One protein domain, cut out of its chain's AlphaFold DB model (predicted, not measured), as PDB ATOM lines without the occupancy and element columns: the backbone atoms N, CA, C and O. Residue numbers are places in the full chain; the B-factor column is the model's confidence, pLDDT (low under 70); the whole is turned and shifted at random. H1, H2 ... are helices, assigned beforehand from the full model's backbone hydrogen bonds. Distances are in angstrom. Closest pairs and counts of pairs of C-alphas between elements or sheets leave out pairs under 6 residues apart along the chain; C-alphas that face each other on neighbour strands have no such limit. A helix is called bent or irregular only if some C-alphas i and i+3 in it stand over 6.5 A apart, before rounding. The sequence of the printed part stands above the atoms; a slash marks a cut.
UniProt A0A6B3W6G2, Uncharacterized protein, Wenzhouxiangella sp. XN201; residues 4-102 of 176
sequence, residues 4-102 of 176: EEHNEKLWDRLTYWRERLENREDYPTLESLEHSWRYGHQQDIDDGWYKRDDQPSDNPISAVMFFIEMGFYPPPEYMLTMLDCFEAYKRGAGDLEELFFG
ATOM      1  N   GLU A   4      73.322  -7.919 301.428       83.75
ATOM      2  CA  GLU A   4      73.953  -6.638 301.087       83.75
ATOM      3  C   GLU A   4      72.950  -5.735 300.366       83.75
ATOM      4  O   GLU A   4      72.684  -4.638 300.840       83.75
ATOM      5  N   GLU A   5      72.275  -6.255 299.335       86.56
ATOM      6  CA  GLU A   5      71.192  -5.544 298.633       86.56
ATOM      7  C   GLU A   5      70.023  -5.197 299.571       86.56
ATOM      8  O   GLU A   5      69.343  -4.188 299.399       86.56
ATOM      9  N   HIS A   6      69.740  -6.049 300.562       90.62
ATOM     10  CA  HIS A   6      68.725  -5.755 301.573       90.62
ATOM     11  C   HIS A   6      69.145  -4.590 302.475       90.62
ATOM     12  O   HIS A   6      68.348  -3.684 302.705       90.62
ATOM     13  N   ASN A   7      70.383  -4.609 302.976       88.94
ATOM     14  CA  ASN A   7      70.900  -3.541 303.824       88.94
ATOM     15  C   ASN A   7      70.981  -2.216 303.061       88.94
ATOM     16  O   ASN A   7      70.592  -1.197 303.615       88.94
ATOM     17  N   GLU A   8      71.409  -2.235 301.798       90.50
ATOM     18  CA  GLU A   8      71.416  -1.061 300.917       90.50
ATOM     19  C   GLU A   8      70.023  -0.427 300.832       90.50
ATOM     20  O   GLU A   8      69.865   0.747 301.139       90.50
ATOM     21  N   LYS A   9      68.973  -1.225 300.598       92.62
ATOM     22  CA  LYS A   9      67.587  -0.719 300.597       92.62
ATOM     23  C   LYS A   9      67.139  -0.125 301.929       92.62
ATOM     24  O   LYS A   9      66.293   0.768 301.946       92.62
ATOM     25  N   LEU A  10      67.624  -0.656 303.050       93.56
ATOM     26  CA  LEU A  10      67.325  -0.082 304.361       93.56
ATOM     27  C   LEU A  10      68.066   1.242 304.565       93.56
ATOM     28  O   LEU A  10      67.486   2.162 305.135       93.56
ATOM     29  N   TRP A  11      69.301   1.360 304.077       93.31
ATOM     30  CA  TRP A  11      70.039   2.622 304.076       93.31
ATOM     31  C   TRP A  11      69.387   3.662 303.161       93.31
ATOM     32  O   TRP A  11      69.201   4.794 303.591       93.31
ATOM     33  N   ASP A  12      68.922   3.274 301.973       93.81
ATOM     34  CA  ASP A  12      68.148   4.149 301.084       93.81
ATOM     35  C   ASP A  12      66.879   4.665 301.771       93.81
ATOM     36  O   ASP A  12      66.526   5.841 301.677       93.81
ATOM     37  N   ARG A  13      66.188   3.788 302.508       93.88
ATOM     38  CA  ARG A  13      64.993   4.154 303.279       93.88
ATOM     39  C   ARG A  13      65.307   5.111 304.421       93.88
ATOM     40  O   ARG A  13      64.521   6.017 304.690       93.88
ATOM     41  N   LEU A  14      66.444   4.925 305.074       94.44
ATOM     42  CA  LEU A  14      66.916   5.836 306.101       94.44
ATOM     43  C   LEU A  14      67.228   7.217 305.512       94.44
ATOM     44  O   LEU A  14      66.786   8.218 306.074       94.44
ATOM     45  N   THR A  15      67.904   7.273 304.363       92.62
ATOM     46  CA  THR A  15      68.154   8.521 303.623       92.62
ATOM     47  C   THR A  15      66.843   9.209 303.253       92.62
ATOM     48  O   THR A  15      66.680  10.394 303.531       92.62
ATOM     49  N   TYR A  16      65.860   8.459 302.745       93.06
ATOM     50  CA  TYR A  16      64.518   8.979 302.481       93.06
ATOM     51  C   TYR A  16      63.895   9.630 303.727       93.06
ATOM     52  O   TYR A  16      63.389  10.750 303.658       93.06
ATOM     53  N   TRP A  17      63.940   8.961 304.884       93.31
ATOM     54  CA  TRP A  17      63.399   9.535 306.117       93.31
ATOM     55  C   TRP A  17      64.169  10.760 306.590       93.31
ATOM     56  O   TRP A  17      63.548  11.700 307.080       93.31
ATOM     57  N   ARG A  18      65.490  10.782 306.416       90.94
ATOM     58  CA  ARG A  18      66.326  11.941 306.739       90.94
ATOM     59  C   ARG A  18      65.937  13.161 305.904       90.94
ATOM     60  O   ARG A  18      65.636  14.206 306.473       90.94
ATOM     61  N   GLU A  19      65.827  13.010 304.588       90.19
ATOM     62  CA  GLU A  19      65.388  14.083 303.685       90.19
ATOM     63  C   GLU A  19      63.968  14.569 304.018       90.19
ATOM     64  O   GLU A  19      63.667  15.765 303.971       90.19
ATOM     65  N   ARG A  20      63.072  13.649 304.397       88.94
ATOM     66  CA  ARG A  20      61.703  13.986 304.825       88.94
ATOM     67  C   ARG A  20      61.673  14.718 306.163       88.94
ATOM     68  O   ARG A  20      60.838  15.599 306.341       88.94
ATOM     69  N   LEU A  21      62.567  14.377 307.089       88.25
ATOM     70  CA  LEU A  21      62.717  15.081 308.360       88.25
ATOM     71  C   LEU A  21      63.256  16.493 308.153       88.25
ATOM     72  O   LEU A  21      62.868  17.374 308.910       88.25
ATOM     73  N   GLU A  22      64.123  16.734 307.170       84.38
ATOM     74  CA  GLU A  22      64.624  18.075 306.837       84.38
ATOM     75  C   GLU A  22      63.538  18.962 306.215       84.38
ATOM     76  O   GLU A  22      63.394  20.119 306.605       84.38
ATOM     77  N   ASN A  23      62.715  18.397 305.330       79.31
ATOM     78  CA  ASN A  23      61.598  19.075 304.663       79.31
ATOM     79  C   ASN A  23      60.281  18.916 305.449       79.31
ATOM     80  O   ASN A  23      59.265  18.445 304.935       79.31
ATOM     81  N   ARG A  24      60.324  19.273 306.736       69.50
ATOM     82  CA  ARG A  24      59.313  18.982 307.776       69.50
ATOM     83  C   ARG A  24      58.050  19.858 307.753       69.50
ATOM     84  O   ARG A  24      57.242  19.761 308.672       69.50
ATOM     85  N   GLU A  25      57.852  20.667 306.713       61.50
ATOM     86  CA  GLU A  25      56.806  21.707 306.660       61.50
ATOM     87  C   GLU A  25      55.361  21.165 306.751       61.50
ATOM     88  O   GLU A  25      54.469  21.899 307.166       61.50
ATOM     89  N   ASP A  26      55.136  19.867 306.495       63.97
ATOM     90  CA  ASP A  26      53.788  19.279 306.406       63.97
ATOM     91  C   ASP A  26      53.464  18.182 307.445       63.97
ATOM     92  O   ASP A  26      52.439  17.503 307.325       63.97
ATOM     93  N   TYR A  27      54.314  17.934 308.456       72.00
ATOM     94  CA  TYR A  27      54.088  16.809 309.382       72.00
ATOM     95  C   TYR A  27      54.513  17.100 310.836       72.00
ATOM     96  O   TYR A  27      55.643  16.790 311.227       72.00
ATOM     97  N   PRO A  28      53.597  17.614 311.687       74.75
ATOM     98  CA  PRO A  28      53.908  18.037 313.061       74.75
ATOM     99  C   PRO A  28      54.579  16.969 313.940       74.75
ATOM    100  O   PRO A  28      55.374  17.281 314.825       74.75
ATOM    101  N   THR A  29      54.299  15.683 313.710       82.06
ATOM    102  CA  THR A  29      54.944  14.612 314.485       82.06
ATOM    103  C   THR A  29      56.395  14.365 314.061       82.06
ATOM    104  O   THR A  29      57.189  13.965 314.905       82.06
ATOM    105  N   LEU A  30      56.776  14.621 312.799       86.19
ATOM    106  CA  LEU A  30      58.181  14.538 312.366       86.19
ATOM    107  C   LEU A  30      59.004  15.668 312.988       86.19
ATOM    108  O   LEU A  30      60.116  15.432 313.458       86.19
ATOM    109  N   GLU A  31      58.429  16.870 313.057       85.06
ATOM    110  CA  GLU A  31      59.035  18.005 313.757       85.06
ATOM    111  C   GLU A  31      59.266  17.683 315.240       85.06
ATOM    112  O   GLU A  31      60.368  17.869 315.751       85.06
ATOM    113  N   SER A  32      58.259  17.125 315.920       86.94
ATOM    114  CA  SER A  32      58.373  16.746 317.333       86.94
ATOM    115  C   SER A  32      59.450  15.681 317.585       86.94
ATOM    116  O   SER A  32      60.195  15.782 318.566       86.94
ATOM    117  N   LEU A  33      59.578  14.686 316.698       90.19
ATOM    118  CA  LEU A  33      60.620  13.659 316.797       90.19
ATOM    119  C   LEU A  33      62.025  14.249 316.626       90.19
ATOM    120  O   LEU A  33      62.905  13.962 317.438       90.19
ATOM    121  N   GLU A  34      62.228  15.092 315.610       88.62
ATOM    122  CA  GLU A  34      63.508  15.778 315.395       88.62
ATOM    123  C   GLU A  34      63.857  16.681 316.580       88.62
ATOM    124  O   GLU A  34      64.989  16.653 317.067       88.62
ATOM    125  N   HIS A  35      62.890  17.468 317.054       87.94
ATOM    126  CA  HIS A  35      63.082  18.377 318.178       87.94
ATOM    127  C   HIS A  35      63.518  17.621 319.437       87.94
ATOM    128  O   HIS A  35      64.512  17.985 320.064       87.94
ATOM    129  N   SER A  36      62.816  16.533 319.768       88.81
ATOM    130  CA  SER A  36      63.124  15.699 320.935       88.81
ATOM    131  C   SER A  36      64.520  15.087 320.843       88.81
ATOM    132  O   SER A  36      65.256  15.062 321.829       88.81
ATOM    133  N   TRP A  37      64.908  14.623 319.652       90.88
ATOM    134  CA  TRP A  37      66.227  14.045 319.437       90.88
ATOM    135  C   TRP A  37      67.350  15.074 319.581       90.88
ATOM    136  O   TRP A  37      68.282  14.848 320.357       90.88
ATOM    137  N   ARG A  38      67.225  16.231 318.916       87.25
ATOM    138  CA  ARG A  38      68.203  17.326 319.019       87.25
ATOM    139  C   ARG A  38      68.359  17.816 320.448       87.25
ATOM    140  O   ARG A  38      69.483  17.987 320.899       87.25
ATOM    141  N   TYR A  39      67.254  17.985 321.171       87.25
ATOM    142  CA  TYR A  39      67.294  18.426 322.563       87.25
ATOM    143  C   TYR A  39      68.168  17.512 323.437       87.25
ATOM    144  O   TYR A  39      68.941  18.004 324.252       87.25
ATOM    145  N   GLY A  40      68.088  16.193 323.234       83.25
ATOM    146  CA  GLY A  40      68.877  15.223 323.996       83.25
ATOM    147  C   GLY A  40      70.337  15.063 323.559       83.25
ATOM    148  O   GLY A  40      71.102  14.497 324.325       83.25
ATOM    149  N   HIS A  41      70.717  15.522 322.358       83.88
ATOM    150  CA  HIS A  41      72.036  15.244 321.749       83.88
ATOM    151  C   HIS A  41      72.790  16.509 321.324       83.88
ATOM    152  O   HIS A  41      73.844  16.412 320.704       83.88
ATOM    153  N   GLN A  42      72.265  17.700 321.634       78.31
ATOM    154  CA  GLN A  42      72.840  18.971 321.194       78.31
ATOM    155  C   GLN A  42      74.321  19.084 321.578       78.31
ATOM    156  O   GLN A  42      75.149  19.394 320.731       78.31
ATOM    157  N   GLN A  43      74.658  18.747 322.825       77.31
ATOM    158  CA  GLN A  43      76.033  18.804 323.312       77.31
ATOM    159  C   GLN A  43      76.946  17.769 322.630       77.31
ATOM    160  O   GLN A  43      78.043  18.118 322.208       77.31
ATOM    161  N   ASP A  44      76.487  16.526 322.452       78.81
ATOM    162  CA  ASP A  44      77.275  15.465 321.802       78.81
ATOM    163  C   ASP A  44      77.568  15.772 320.323       78.81
ATOM    164  O   ASP A  44      78.627  15.413 319.797       78.81
ATOM    165  N   ILE A  45      76.625  16.445 319.655       74.81
ATOM    166  CA  ILE A  45      76.769  16.937 318.280       74.81
ATOM    167  C   ILE A  45      77.769  18.097 318.236       74.81
ATOM    168  O   ILE A  45      78.673  18.085 317.399       74.81
ATOM    169  N   ASP A  46      77.624  19.078 319.129       76.19
ATOM    170  CA  ASP A  46      78.472  20.277 319.164       76.19
ATOM    171  C   ASP A  46      79.935  19.932 319.492       76.19
ATOM    172  O   ASP A  46      80.858  20.481 318.886       76.19
ATOM    173  N   ASP A  47      80.148  18.962 320.382       80.25
ATOM    174  CA  ASP A  47      81.470  18.454 320.760       80.25
ATOM    175  C   ASP A  47      82.053  17.468 319.718       80.25
ATOM    176  O   ASP A  47      83.211  17.052 319.817       80.25
ATOM    177  N   GLY A  48      81.272  17.090 318.698       73.12
ATOM    178  CA  GLY A  48      81.705  16.240 317.586       73.12
ATOM    179  C   GLY A  48      81.898  14.760 317.932       73.12
ATOM    180  O   GLY A  48      82.454  14.021 317.115       73.12
ATOM    181  N   TRP A  49      81.437  14.315 319.106       73.19
ATOM    182  CA  TRP A  49      81.442  12.901 319.511       73.19
ATOM    183  C   TRP A  49      80.486  12.057 318.681       73.19
ATOM    184  O   TRP A  49      80.674  10.847 318.555       73.19
ATOM    185  N   TYR A  50      79.472  12.702 318.113       69.44
ATOM    186  CA  TYR A  50      78.450  12.049 317.331       69.44
ATOM    187  C   TYR A  50      78.199  12.786 316.017       69.44
ATOM    188  O   TYR A  50      77.830  13.962 316.006       69.44
ATOM    189  N   LYS A  51      78.333  12.076 314.891       76.62
ATOM    190  CA  LYS A  51      77.877  12.562 313.588       76.62
ATOM    191  C   LYS A  51      76.693  11.732 313.133       76.62
ATOM    192  O   LYS A  51      76.758  10.511 313.054       76.62
ATOM    193  N   ARG A  52      75.611  12.416 312.768       78.38
ATOM    194  CA  ARG A  52      74.373  11.788 312.282       78.38
ATOM    195  C   ARG A  52      74.583  10.911 311.040       78.38
ATOM    196  O   ARG A  52      73.839   9.953 310.825       78.38
ATOM    197  N   ASP A  53      75.592  11.235 310.238       77.75
ATOM    198  CA  ASP A  53      75.956  10.496 309.026       77.75
ATOM    199  C   ASP A  53      76.836   9.271 309.287       77.75
ATOM    200  O   ASP A  53      77.059   8.480 308.369       77.75
ATOM    201  N   ASP A  54      77.311   9.073 310.519       80.62
ATOM    202  CA  ASP A  54      78.044   7.862 310.854       80.62
ATOM    203  C   ASP A  54      77.106   6.652 310.752       80.62
ATOM    204  O   ASP A  54      75.950   6.680 311.187       80.62
ATOM    205  N   GLN A  55      77.621   5.568 310.171       84.88
ATOM    206  CA  GLN A  55      76.960   4.266 310.139       84.88
ATOM    207  C   GLN A  55      77.551   3.404 311.260       84.88
ATOM    208  O   GLN A  55      78.551   2.718 311.043       84.88
ATOM    209  N   PRO A  56      76.975   3.415 312.479       83.69
ATOM    210  CA  PRO A  56      77.561   2.710 313.619       83.69
ATOM    211  C   PRO A  56      77.401   1.184 313.532       83.69
ATOM    212  O   PRO A  56      77.844   0.456 314.418       83.69
ATOM    213  N   SER A  57      76.720   0.673 312.504       85.50
ATOM    214  CA  SER A  57      76.433  -0.747 312.343       85.50
ATOM    215  C   SER A  57      76.277  -1.122 310.872       85.50
ATOM    216  O   SER A  57      76.024  -0.264 310.035       85.50
ATOM    217  N   ASP A  58      76.333  -2.421 310.572       85.31
ATOM    218  CA  ASP A  58      76.161  -2.972 309.219       85.31
ATOM    219  C   ASP A  58      74.735  -2.774 308.655       85.31
ATOM    220  O   ASP A  58      74.487  -2.984 307.466       85.31
ATOM    221  N   ASN A  59      73.766  -2.464 309.520       88.50
ATOM    222  CA  ASN A  59      72.344  -2.415 309.198       88.50
ATOM    223  C   ASN A  59      71.627  -1.359 310.072       88.50
ATOM    224  O   ASN A  59      71.873  -1.330 311.285       88.50
ATOM    225  N   PRO A  60      70.696  -0.551 309.522       90.50
ATOM    226  CA  PRO A  60      70.015   0.514 310.272       90.50
ATOM    227  C   PRO A  60      69.237   0.033 311.501       90.50
ATOM    228  O   PRO A  60      69.232   0.689 312.537       90.50
ATOM    229  N   ILE A  61      68.619  -1.144 311.434       91.88
ATOM    230  CA  ILE A  61      67.902  -1.733 312.572       91.88
ATOM    231  C   ILE A  61      68.884  -2.124 313.681       91.88
ATOM    232  O   ILE A  61      68.605  -1.945 314.863       91.88
ATOM    233  N   SER A  62      70.070  -2.617 313.313       90.31
ATOM    234  CA  SER A  62      71.135  -2.890 314.286       90.31
ATOM    235  C   SER A  62      71.709  -1.601 314.891       90.31
ATOM    236  O   SER A  62      72.079  -1.601 316.062       90.31
ATOM    237  N   ALA A  63      71.730  -0.500 314.134       91.75
ATOM    238  CA  ALA A  63      72.150   0.807 314.635       91.75
ATOM    239  C   ALA A  63      71.200   1.364 315.710       91.75
ATOM    240  O   ALA A  63      71.674   1.957 316.673       91.75
ATOM    241  N   VAL A  64      69.886   1.106 315.623       93.06
ATOM    242  CA  VAL A  64      68.939   1.441 316.710       93.06
ATOM    243  C   VAL A  64      69.379   0.803 318.029       93.06
ATOM    244  O   VAL A  64      69.424   1.477 319.054       93.06
ATOM    245  N   MET A  65      69.741  -0.481 317.996       89.62
ATOM    246  CA  MET A  65      70.202  -1.197 319.189       89.62
ATOM    247  C   MET A  65      71.506  -0.612 319.719       89.62
ATOM    248  O   MET A  65      71.616  -0.400 320.919       89.62
ATOM    249  N   PHE A  66      72.450  -0.282 318.833       89.06
ATOM    250  CA  PHE A  66      73.695   0.385 319.217       89.06
ATOM    251  C   PHE A  66      73.431   1.687 319.984       89.06
ATOM    252  O   PHE A  66      74.004   1.886 321.051       89.06
ATOM    253  N   PHE A  67      72.539   2.551 319.490       88.69
ATOM    254  CA  PHE A  67      72.208   3.798 320.184       88.69
ATOM    255  C   PHE A  67      71.661   3.538 321.587       88.69
ATOM    256  O   PHE A  67      72.166   4.107 322.551       88.69
ATOM    257  N   ILE A  68      70.704   2.616 321.710       89.88
ATOM    258  CA  ILE A  68      70.088   2.270 322.996       89.88
ATOM    259  C   ILE A  68      71.118   1.674 323.966       89.88
ATOM    260  O   ILE A  68      71.163   2.068 325.129       89.88
ATOM    261  N   GLU A  69      71.959   0.748 323.501       87.25
ATOM    262  CA  GLU A  69      73.006   0.106 324.308       87.25
ATOM    263  C   GLU A  69      74.052   1.114 324.809       87.25
ATOM    264  O   GLU A  69      74.577   0.961 325.911       87.25
ATOM    265  N   MET A  70      74.312   2.166 324.032       84.31
ATOM    266  CA  MET A  70      75.215   3.259 324.396       84.31
ATOM    267  C   MET A  70      74.544   4.361 325.236       84.31
ATOM    268  O   MET A  70      75.214   5.308 325.636       84.31
ATOM    269  N   GLY A  71      73.244   4.241 325.532       85.31
ATOM    270  CA  GLY A  71      72.481   5.227 326.306       85.31
ATOM    271  C   GLY A  71      72.021   6.449 325.505       85.31
ATOM    272  O   GLY A  71      71.506   7.398 326.092       85.31
ATOM    273  N   PHE A  72      72.173   6.422 324.181       85.38
ATOM    274  CA  PHE A  72      71.737   7.482 323.281       85.38
ATOM    275  C   PHE A  72      70.292   7.271 322.831       85.38
ATOM    276  O   PHE A  72      69.827   6.150 322.606       85.38
ATOM    277  N   TYR A  73      69.581   8.379 322.632       88.56
ATOM    278  CA  TYR A  73      68.294   8.346 321.948       88.56
ATOM    279  C   TYR A  73      68.554   8.229 320.436       88.56
ATOM    280  O   TYR A  73      69.234   9.093 319.877       88.56
ATOM    281  N   PRO A  74      68.046   7.187 319.750       91.06
ATOM    282  CA  PRO A  74      68.327   6.994 318.332       91.06
ATOM    283  C   PRO A  74      67.833   8.174 317.479       91.06
ATOM    284  O   PRO A  74      66.766   8.726 317.773       91.06
ATOM    285  N   PRO A  75      68.525   8.532 316.383       92.56
ATOM    286  CA  PRO A  75      68.008   9.529 315.455       92.56
ATOM    287  C   PRO A  75      66.673   9.080 314.836       92.56
ATOM    288  O   PRO A  75      66.491   7.881 314.574       92.56
ATOM    289  N   PRO A  76      65.728  10.004 314.578       93.94
ATOM    290  CA  PRO A  76      64.375   9.643 314.166       93.94
ATOM    291  C   PRO A  76      64.293   8.794 312.897       93.94
ATOM    292  O   PRO A  76      63.459   7.893 312.831       93.94
ATOM    293  N   GLU A  77      65.168   9.010 311.913       94.00
ATOM    294  CA  GLU A  77      65.175   8.246 310.662       94.00
ATOM    295  C   GLU A  77      65.431   6.745 310.874       94.00
ATOM    296  O   GLU A  77      64.867   5.914 310.160       94.00
ATOM    297  N   TYR A  78      66.208   6.375 311.897       94.62
ATOM    298  CA  TYR A  78      66.444   4.976 312.251       94.62
ATOM    299  C   TYR A  78      65.178   4.338 312.842       94.62
ATOM    300  O   TYR A  78      64.806   3.223 312.470       94.62
ATOM    301  N   MET A  79      64.472   5.062 313.718       94.25
ATOM    302  CA  MET A  79      63.210   4.601 314.307       94.25
ATOM    303  C   MET A  79      62.094   4.496 313.262       94.25
ATOM    304  O   MET A  79      61.345   3.522 313.264       94.25
ATOM    305  N   LEU A  80      62.004   5.461 312.342       94.88
ATOM    306  CA  LEU A  80      61.027   5.462 311.249       94.88
ATOM    307  C   LEU A  80      61.299   4.337 310.242       94.88
ATOM    308  O   LEU A  80      60.372   3.659 309.810       94.88
ATOM    309  N   THR A  81      62.570   4.055 309.945       95.38
ATOM    310  CA  THR A  81      62.949   2.898 309.119       95.38
ATOM    311  C   THR A  81      62.536   1.580 309.781       95.38
ATOM    312  O   THR A  81      61.995   0.693 309.120       95.38
ATOM    313  N   MET A  82      62.730   1.453 311.099       95.31
ATOM    314  CA  MET A  82      62.255   0.293 311.859       95.31
ATOM    315  C   MET A  82      60.724   0.189 311.853       95.31
ATOM    316  O   MET A  82      60.187  -0.907 311.672       95.31
ATOM    317  N   LEU A  83      60.024   1.318 312.002       94.88
ATOM    318  CA  LEU A  83      58.567   1.387 311.918       94.88
ATOM    319  C   LEU A  83      58.067   0.911 310.549       94.88
ATOM    320  O   LEU A  83      57.164   0.081 310.504       94.88
ATOM    321  N   ASP A  84      58.679   1.349 309.449       95.19
ATOM    322  CA  ASP A  84      58.316   0.905 308.098       95.19
ATOM    323  C   ASP A  84      58.423  -0.612 307.935       95.19
ATOM    324  O   ASP A  84      57.529  -1.248 307.367       95.19
ATOM    325  N   CYS A  85      59.498  -1.213 308.451       95.25
ATOM    326  CA  CYS A  85      59.650  -2.662 308.421       95.25
ATOM    327  C   CYS A  85      58.584  -3.360 309.280       95.25
ATOM    328  O   CYS A  85      58.041  -4.387 308.872       95.25
ATOM    329  N   PHE A  86      58.233  -2.793 310.436       96.19
ATOM    330  CA  PHE A  86      57.184  -3.334 311.302       96.19
ATOM    331  C   PHE A  86      55.787  -3.218 310.669       96.19
ATOM    332  O   PHE A  86      54.975  -4.140 310.749       96.19
ATOM    333  N   GLU A  87      55.501  -2.117 309.977       96.81
ATOM    334  CA  GLU A  87      54.275  -1.948 309.197       96.81
ATOM    335  C   GLU A  87      54.210  -2.923 308.016       96.81
ATOM    336  O   GLU A  87      53.156  -3.500 307.744       96.81
ATOM    337  N   ALA A  88      55.327  -3.158 307.323       95.81
ATOM    338  CA  ALA A  88      55.407  -4.167 306.269       95.81
ATOM    339  C   ALA A  88      55.129  -5.579 306.813       95.81
ATOM    340  O   ALA A  88      54.361  -6.328 306.205       95.81
ATOM    341  N   TYR A  89      55.672  -5.908 307.988       97.31
ATOM    342  CA  TYR A  89      55.391  -7.164 308.687       97.31
ATOM    343  C   TYR A  89      53.895  -7.315 308.987       97.31
ATOM    344  O   TYR A  89      53.288  -8.317 308.609       97.31
ATOM    345  N   LYS A  90      53.259  -6.292 309.576       96.44
ATOM    346  CA  LYS A  90      51.815  -6.308 309.878       96.44
ATOM    347  C   LYS A  90      50.932  -6.493 308.641       96.44
ATOM    348  O   LYS A  90      49.842  -7.044 308.750       96.44
ATOM    349  N   ARG A  91      51.390  -6.045 307.467       97.25
ATOM    350  CA  ARG A  91      50.697  -6.234 306.180       97.25
ATOM    351  C   ARG A  91      50.954  -7.607 305.544       97.25
ATOM    352  O   ARG A  91      50.429  -7.867 304.466       97.25
ATOM    353  N   GLY A  92      51.750  -8.470 306.174       94.81
ATOM    354  CA  GLY A  92      52.090  -9.796 305.658       94.81
ATOM    355  C   GLY A  92      53.124  -9.780 304.530       94.81
ATOM    356  O   GLY A  92      53.165 -10.716 303.738       94.81
ATOM    357  N   ALA A  93      53.953  -8.734 304.427       93.00
ATOM    358  CA  ALA A  93      54.957  -8.620 303.362       93.00
ATOM    359  C   ALA A  93      56.141  -9.598 303.511       93.00
ATOM    360  O   ALA A  93      56.919  -9.764 302.573       93.00
ATOM    361  N   GLY A  94      56.294 -10.221 304.680       91.56
ATOM    362  CA  GLY A  94      57.344 -11.189 304.981       91.56
ATOM    363  C   GLY A  94      57.510 -11.394 306.483       91.56
ATOM    364  O   GLY A  94      56.820 -10.760 307.284       91.56
ATOM    365  N   ASP A  95      58.448 -12.259 306.857       93.94
ATOM    366  CA  ASP A  95      58.804 -12.491 308.255       93.94
ATOM    367  C   ASP A  95      59.577 -11.298 308.831       93.94
ATOM    368  O   ASP A  95      60.374 -10.658 308.142       93.94
ATOM    369  N   LEU A  96      59.382 -11.015 310.122       92.44
ATOM    370  CA  LEU A  96      59.981  -9.848 310.776       92.44
ATOM    371  C   LEU A  96      61.513  -9.836 310.666       92.44
ATOM    372  O   LEU A  96      62.112  -8.813 310.346       92.44
ATOM    373  N   GLU A  97      62.148 -10.987 310.884       92.56
ATOM    374  CA  GLU A  97      63.604 -11.107 310.805       92.56
ATOM    375  C   GLU A  97      64.124 -10.908 309.373       92.56
ATOM    376  O   GLU A  97      65.177 -10.297 309.189       92.56
ATOM    377  N   GLU A  98      63.373 -11.351 308.357       92.88
ATOM    378  CA  GLU A  98      63.714 -11.104 306.952       92.88
ATOM    379  C   GLU A  98      63.595  -9.619 306.601       92.88
ATOM    380  O   GLU A  98      64.455  -9.075 305.909       92.88
ATOM    381  N   LEU A  99      62.546  -8.956 307.086       94.62
ATOM    382  CA  LEU A  99      62.320  -7.533 306.847       94.62
ATOM    383  C   LEU A  99      63.347  -6.647 307.562       94.62
ATOM    384  O   LEU A  99      63.602  -5.533 307.107       94.62
ATOM    385  N   PHE A 100      63.919  -7.122 308.669       94.00
ATOM    386  CA  PHE A 100      64.895  -6.372 309.461       94.00
ATOM    387  C   PHE A 100      66.343  -6.644 309.032       94.00
ATOM    388  O   PHE A 100      67.167  -5.733 309.054       94.00
ATOM    389  N   PHE A 101      66.671  -7.891 308.680       92.00
ATOM    390  CA  PHE A 101      68.060  -8.347 308.525       92.00
ATOM    391  C   PHE A 101      68.326  -9.144 307.240       92.00
ATOM    392  O   PHE A 101      69.414  -9.715 307.060       92.00
ATOM    393  N   GLY A 102      67.340  -9.204 306.349       91.38
ATOM    394  CA  GLY A 102      67.390  -9.952 305.107       91.38
ATOM    395  C   GLY A 102      67.195 -11.454 305.299       91.38
ATOM    396  O   GLY A 102      67.017 -11.976 306.402       91.38
TER     397      GLY A 102
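AT A GLANCE: This is residues 4 to 102 of the 176 residues of an uncharacterized protein of Wenzhouxiangella sp. XN201 (UniProt A0A6B3W6G2). Two long helices, H1 and H4, cross near the core; H3 packs on both, and the short H5 folds back on H4 as a hairpin. The kinked H2 meets H1 and H4 only with its earlier part, then runs away from them, and a long loop returns to H3. The printed part has 99 residues with five named helices, H1 to H5 in chain order, and no named strand: all helix, mostly crossed. It is compact, with a radius of gyration of the C-alphas of 13.8 A and spans of 40 by 30 by 20 A.

IN THESE COORDINATES: Find C-alpha 4 at (73.953, -6.638, 301.087); from there H1, residues 4 to 22, runs 27.0 A. H2, residues 28 to 46, spans 25.4 A; it is irregular, with C-alphas 40 and 43 8.0 A apart, and has a kink of 59 degrees near residue 40. H3 is residues 60 to 69. H4, residues 76 to 90, runs 20.8 A from C-alpha 76 at (64.375, 9.643, 314.166). H5, residues 96 to 101, ends at C-alpha 101, (68.060, -8.347, 308.525).

HOW THE PARTS SIT: H1 touches the hub, H4, at a steep tilt of 58 degrees, opposite ways; look at their closest C-alphas, Trp 17 and Glu 77, 5.0 A apart. H3 touches H4 at Ile 61 and Met 82, closest C-alphas 6.0 A apart. H5 touches H4 at a steep tilt of 40 degrees, closest C-alphas Tyr 89 and Leu 96, 5.7 A. H2 only just touches H4, with 3 pairs of C-alphas within 8 A, closest Leu 33 and Pro 76, 6.1 A. H2 is apart from H3 and H5. Every O i to N i+4 pair is within hydrogen-bond range in H1, H4 and H5; H2 has 13 of 15, H3 5 of 6.

THE WHOLE: The farthest C-alphas, Asp 47 and Gly 92, are 43.5 A apart. The printed part has no cut; the link from H2 to H3, residues 47 to 59, is long. Residues 24 to 26 and 50 have pLDDT under 70.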